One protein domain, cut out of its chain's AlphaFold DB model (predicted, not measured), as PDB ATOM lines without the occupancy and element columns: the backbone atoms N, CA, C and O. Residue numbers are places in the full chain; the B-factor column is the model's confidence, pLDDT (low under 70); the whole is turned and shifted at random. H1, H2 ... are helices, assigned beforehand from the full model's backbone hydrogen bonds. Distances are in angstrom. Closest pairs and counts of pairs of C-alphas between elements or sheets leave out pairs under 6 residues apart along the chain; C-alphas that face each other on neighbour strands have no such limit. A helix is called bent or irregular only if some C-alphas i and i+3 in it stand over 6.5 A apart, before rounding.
ATOM      1  N   GLU A 141       3.133 -24.885  24.878       80.69
ATOM      2  CA  GLU A 141       3.377 -25.538  26.164       80.69
ATOM      3  C   GLU A 141       2.234 -25.247  27.145       80.69
ATOM      4  O   GLU A 141       1.796 -26.145  27.864       80.69
ATOM      5  N   ASP A 142       1.670 -24.034  27.092       80.56
ATOM      6  CA  ASP A 142       0.489 -23.659  27.879       80.56
ATOM      7  C   ASP A 142      -0.752 -24.459  27.451       80.56
ATOM      8  O   ASP A 142      -1.533 -24.899  28.296       80.56
ATOM      9  N   ILE A 143      -0.918 -24.704  26.143       78.81
ATOM     10  CA  ILE A 143      -2.018 -25.526  25.609       78.81
ATOM     11  C   ILE A 143      -1.855 -26.987  26.034       78.81
ATOM     12  O   ILE A 143      -2.825 -27.613  26.460       78.81
ATOM     13  N   ASP A 144      -0.646 -27.536  25.935       81.25
ATOM     14  CA  ASP A 144      -0.372 -28.917  26.331       81.25
ATOM     15  C   ASP A 144      -0.604 -29.129  27.833       81.25
ATOM     16  O   ASP A 144      -1.227 -30.119  28.232       81.25
ATOM     17  N   ALA A 145      -0.194 -28.168  28.666       82.75
ATOM     18  CA  ALA A 145      -0.482 -28.173  30.096       82.75
ATOM     19  C   ALA A 145      -1.990 -28.046  30.388       82.75
ATOM     20  O   ALA A 145      -2.514 -28.751  31.258       82.75
ATOM     21  N   ALA A 146      -2.709 -27.200  29.642       80.81
ATOM     22  CA  ALA A 146      -4.158 -27.046  29.772       80.81
ATOM     23  C   ALA A 146      -4.910 -28.327  29.378       80.81
ATOM     24  O   ALA A 146      -5.802 -28.754  30.111       80.81
ATOM     25  N   LEU A 147      -4.521 -28.986  28.280       77.31
ATOM     26  CA  LEU A 147      -5.093 -30.268  27.851       77.31
ATOM     27  C   LEU A 147      -4.828 -31.380  28.876       77.31
ATOM     28  O   LEU A 147      -5.736 -32.151  29.193       77.31
ATOM     29  N   ALA A 148      -3.615 -31.437  29.434       78.12
ATOM     30  CA  ALA A 148      -3.271 -32.393  30.486       78.12
ATOM     31  C   ALA A 148      -4.088 -32.161  31.770       78.12
ATOM     32  O   ALA A 148      -4.515 -33.119  32.413       78.12
ATOM     33  N   THR A 149      -4.343 -30.897  32.116       79.19
ATOM     34  CA  THR A 149      -5.123 -30.512  33.304       79.19
ATOM     35  C   THR A 149      -6.622 -30.735  33.110       79.19
ATOM     36  O   THR A 149      -7.302 -31.155  34.044       79.19
ATOM     37  N   ALA A 150      -7.146 -30.486  31.906       71.38
ATOM     38  CA  ALA A 150      -8.564 -30.647  31.599       71.38
ATOM     39  C   ALA A 150      -9.036 -32.100  31.772       71.38
ATOM     40  O   ALA A 150     -10.195 -32.327  32.110       71.38
ATOM     41  N   GLY A 151      -8.157 -33.088  31.550       62.97
ATOM     42  CA  GLY A 151      -8.494 -34.509  31.705       62.97
ATOM     43  C   GLY A 151      -9.570 -35.008  30.726       62.97
ATOM     44  O   GLY A 151     -10.084 -36.118  30.877       62.97
ATOM     45  N   GLU A 152      -9.915 -34.198  29.722       65.38
ATOM     46  CA  GLU A 152     -10.891 -34.484  28.677       65.38
ATOM     47  C   GLU A 152     -10.181 -34.727  27.340       65.38
ATOM     48  O   GLU A 152      -9.161 -34.117  27.023       65.38
ATOM     49  N   THR A 153     -10.719 -35.646  26.539       63.62
ATOM     50  CA  THR A 153     -10.193 -35.933  25.202       63.62
ATOM     51  C   THR A 153     -10.950 -35.083  24.189       63.62
ATOM     52  O   THR A 153     -12.139 -35.310  23.962       63.62
ATOM     53  N   PHE A 154     -10.269 -34.107  23.591       70.06
ATOM     54  CA  PHE A 154     -10.819 -33.290  22.511       70.06
ATOM     55  C   PHE A 154     -10.516 -33.934  21.158       70.06
ATOM     56  O   PHE A 154      -9.374 -34.284  20.874       70.06
ATOM     57  N   ASP A 155     -11.543 -34.073  20.324       72.62
ATOM     58  CA  ASP A 155     -11.426 -34.565  18.948       72.62
ATOM     59  C   ASP A 155     -11.067 -33.401  18.008       72.62
ATOM     60  O   ASP A 155     -11.895 -32.913  17.238       72.62
ATOM     61  N   ILE A 156      -9.855 -32.859  18.169       77.94
ATOM     62  CA  ILE A 156      -9.310 -31.791  17.324       77.94
ATOM     63  C   ILE A 156      -7.826 -32.036  17.061       77.94
ATOM     64  O   ILE A 156      -7.067 -32.362  17.976       77.94
ATOM     65  N   ASP A 157      -7.407 -31.874  15.805       81.62
ATOM     66  CA  ASP A 157      -5.999 -31.973  15.438       81.62
ATOM     67  C   ASP A 157      -5.182 -30.827  16.064       81.62
ATOM     68  O   ASP A 157      -5.663 -29.699  16.229       81.62
ATOM     69  N   ARG A 158      -3.925 -31.110  16.426       79.19
ATOM     70  CA  ARG A 158      -3.033 -30.136  17.078       79.19
ATOM     71  C   ARG A 158      -2.754 -28.925  16.188       79.19
ATOM     72  O   ARG A 158      -2.656 -27.808  16.706       79.19
ATOM     73  N   ASP A 159      -2.643 -29.114  14.878       78.19
ATOM     74  CA  ASP A 159      -2.383 -28.026  13.937       78.19
ATOM     75  C   ASP A 159      -3.637 -27.186  13.668       78.19
ATOM     76  O   ASP A 159      -3.547 -25.960  13.536       78.19
ATOM     77  N   ASP A 160      -4.822 -27.795  13.706       82.44
ATOM     78  CA  ASP A 160      -6.084 -27.054  13.651       82.44
ATOM     79  C   ASP A 160      -6.313 -26.230  14.923       82.44
ATOM     80  O   ASP A 160      -6.728 -25.069  14.838       82.44
ATOM     81  N   LEU A 161      -5.975 -26.768  16.098       84.50
ATOM     82  CA  LEU A 161      -6.044 -26.023  17.359       84.50
ATOM     83  C   LEU A 161      -5.112 -24.800  17.339       84.50
ATOM     84  O   LEU A 161      -5.537 -23.695  17.689       84.50
ATOM     85  N   ARG A 162      -3.877 -24.968  16.843       80.81
ATOM     86  CA  ARG A 162      -2.924 -23.867  16.600       80.81
ATOM     87  C   ARG A 162      -3.504 -22.807  15.678       80.81
ATOM     88  O   ARG A 162      -3.446 -21.613  15.975       80.81
ATOM     89  N   ARG A 163      -4.081 -23.239  14.557       83.06
ATOM     90  CA  ARG A 163      -4.696 -22.344  13.578       83.06
ATOM     91  C   ARG A 163      -5.848 -21.553  14.195       83.06
ATOM     92  O   ARG A 163      -5.942 -20.348  13.961       83.06
ATOM     93  N   LEU A 164      -6.712 -22.199  14.977       85.06
ATOM     94  CA  LEU A 164      -7.826 -21.536  15.656       85.06
ATOM     95  C   LEU A 164      -7.342 -20.529  16.698       85.06
ATOM     96  O   LEU A 164      -7.878 -19.420  16.739       85.06
ATOM     97  N   LEU A 165      -6.314 -20.869  17.481       85.12
ATOM     98  CA  LEU A 165      -5.717 -19.948  18.448       85.12
ATOM     99  C   LEU A 165      -5.148 -18.709  17.747       85.12
ATOM    100  O   LEU A 165      -5.515 -17.586  18.088       85.12
ATOM    101  N   PHE A 166      -4.349 -18.904  16.698       82.38
ATOM    102  CA  PHE A 166      -3.780 -17.805  15.916       82.38
ATOM    103  C   PHE A 166      -4.859 -16.891  15.302       82.38
ATOM    104  O   PHE A 166      -4.718 -15.665  15.273       82.38
ATOM    105  N   LEU A 167      -5.964 -17.460  14.808       84.62
ATOM    106  CA  LEU A 167      -7.103 -16.682  14.302       84.62
ATOM    107  C   LEU A 167      -7.841 -15.938  15.427       84.62
ATOM    108  O   LEU A 167      -8.287 -14.802  15.230       84.62
ATOM    109  N   ALA A 168      -7.975 -16.549  16.605       85.06
ATOM    110  CA  ALA A 168      -8.600 -15.934  17.771       85.06
ATOM    111  C   ALA A 168      -7.778 -14.745  18.300       85.06
ATOM    112  O   ALA A 168      -8.351 -13.678  18.542       85.06
ATOM    113  N   GLU A 169      -6.452 -14.887  18.396       84.69
ATOM    114  CA  GLU A 169      -5.527 -13.814  18.784       84.69
ATOM    115  C   GLU A 169      -5.601 -12.627  17.812       84.69
ATOM    116  O   GLU A 169      -5.792 -11.483  18.234       84.69
ATOM    117  N   GLN A 170      -5.567 -12.883  16.500       83.94
ATOM    118  CA  GLN A 170      -5.733 -11.831  15.489       83.94
ATOM    119  C   GLN A 170      -7.073 -11.096  15.623       83.94
ATOM    120  O   GLN A 170      -7.126  -9.865  15.535       83.94
ATOM    121  N   ASN A 171      -8.165 -11.824  15.872       83.56
ATOM    122  CA  ASN A 171      -9.477 -11.220  16.105       83.56
ATOM    123  C   ASN A 171      -9.518 -10.402  17.407       83.56
ATOM    124  O   ASN A 171     -10.188  -9.366  17.460       83.56
ATOM    125  N   ALA A 172      -8.806 -10.824  18.456       82.38
ATOM    126  CA  ALA A 172      -8.676 -10.067  19.699       82.38
ATOM    127  C   ALA A 172      -7.913  -8.748  19.484       82.38
ATOM    128  O   ALA A 172      -8.414  -7.692  19.879       82.38
ATOM    129  N   ILE A 173      -6.784  -8.788  18.770       82.56
ATOM    130  CA  ILE A 173      -6.008  -7.595  18.395       82.56
ATOM    131  C   ILE A 173      -6.853  -6.652  17.526       82.56
ATOM    132  O   ILE A 173      -6.913  -5.446  17.764       82.56
ATOM    133  N   ARG A 174      -7.588  -7.180  16.542       82.12
ATOM    134  CA  ARG A 174      -8.461  -6.353  15.695       82.12
ATOM    135  C   ARG A 174      -9.565  -5.661  16.502       82.12
ATOM    136  O   ARG A 174      -9.884  -4.501  16.239       82.12
ATOM    137  N   ARG A 175     -10.145  -6.348  17.496       82.25
ATOM    138  CA  ARG A 175     -11.130  -5.751  18.415       82.25
ATOM    139  C   ARG A 175     -10.517  -4.640  19.266       82.25
ATOM    140  O   ARG A 175     -11.173  -3.611  19.423       82.25
ATOM    141  N   SER A 176      -9.296  -4.810  19.777       80.19
ATOM    142  CA  SER A 176      -8.644  -3.779  20.596       80.19
ATOM    143  C   SER A 176      -8.350  -2.515  19.781       80.19
ATOM    144  O   SER A 176      -8.710  -1.421  20.214       80.19
ATOM    145  N   ILE A 177      -7.827  -2.649  18.557       80.56
ATOM    146  CA  ILE A 177      -7.568  -1.513  17.653       80.56
ATOM    147  C   ILE A 177      -8.866  -0.755  17.320       80.56
ATOM    148  O   ILE A 177      -8.918   0.474  17.422       80.56
ATOM    149  N   ASN A 178      -9.938  -1.476  16.978       77.56
ATOM    150  CA  ASN A 178     -11.233  -0.867  16.655       77.56
ATOM    151  C   ASN A 178     -11.898  -0.206  17.877       77.56
ATOM    152  O   ASN A 178     -12.547   0.833  17.741       77.56
ATOM    153  N   GLY A 179     -11.732  -0.780  19.073       73.56
ATOM    154  CA  GLY A 179     -12.207  -0.190  20.329       73.56
ATOM    155  C   GLY A 179     -11.501   1.129  20.657       73.56
ATOM    156  O   GLY A 179     -12.157   2.106  21.019       73.56
ATOM    157  N   VAL A 180     -10.184   1.195  20.435       67.12
ATOM    158  CA  VAL A 180      -9.376   2.408  20.651       67.12
ATOM    159  C   VAL A 180      -9.752   3.526  19.668       67.12
ATOM    160  O   VAL A 180      -9.837   4.688  20.069       67.12
ATOM    161  N   GLN A 181     -10.041   3.210  18.401       62.03
ATOM    162  CA  GLN A 181     -10.496   4.212  17.424       62.03
ATOM    163  C   GLN A 181     -11.881   4.787  17.748       62.03
ATOM    164  O   GLN A 181     -12.121   5.970  17.508       62.03
ATOM    165  N   LYS A 182     -12.787   3.977  18.310       59.38
ATOM    166  CA  LYS A 182     -14.142   4.411  18.681       59.38
ATOM    167  C   LYS A 182     -14.166   5.297  19.934       59.38
ATOM    168  O   LYS A 182     -15.070   6.104  20.061       59.38
ATOM    169  N   SER A 183     -13.167   5.177  20.813       59.34
ATOM    170  CA  SER A 183     -13.007   6.023  22.009       59.34
ATOM    171  C   SER A 183     -12.354   7.389  21.733       59.34
ATOM    172  O   SER A 183     -12.300   8.219  22.636       59.34
ATOM    173  N   ARG A 184     -11.806   7.615  20.529       56.12
ATOM    174  CA  ARG A 184     -11.134   8.871  20.129       56.12
ATOM    175  C   ARG A 184     -12.015   9.821  19.302       56.12
ATOM    176  O   ARG A 184     -11.531  10.883  18.920       56.12
TER     177      ARG A 184
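This is residues 141 to 184 of the 185 residues of an uncharacterized protein of Acetobacter sp (UniProt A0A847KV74). The printed part is a hook: a short helix, H1, sits near the first turns of a long single helix, H2, and a loop of residues 151 to 157 swings out from H1 to the beginning of H2. H2 makes the length, and its residues 166 to 182 stick out with the tail of residues 183 and 184, with no other part beside them. The printed part has 44 residues with two named helices, H1 then H2, and no named strand; its class is all helix. It is extended, with a radius of gyration of the C-alphas of 14.9 A, and its C-alphas span 45 by 19 by 16 A.

H1, residues 141 to 150, and H2, residues 158 to 182, are near each other, with 5 pairs of C-alphas within 10 A but no pair within 8 A. Residues 145 to 157, of which 145 to 150 belong to H1, stand free. Residues 166 to 184, of which 166 to 182 belong to H2, also stand free. In H1 and H2 every O i to N i+4 pair is within hydrogen-bond range.

H1 begins at C-alpha 141, at (3.377, -25.538, 26.164), and measures 14.1 A from first to last C-alpha. H2 begins at C-alpha 158, at (-3.033, -30.136, 17.078), and ends at C-alpha 182, at (-14.142, 4.411, 18.681), 36.3 A away. Neither helix is bent or irregular.

The two C-alphas farthest apart are those of Thr 153 and Arg 184, at 45.1 A. The printed part has no cut, and the link from H1 to H2, 7 residues, is short. The mean pLDDT of the printed part is 77.1; residues 151 to 153 and 180 to 184 are under 70.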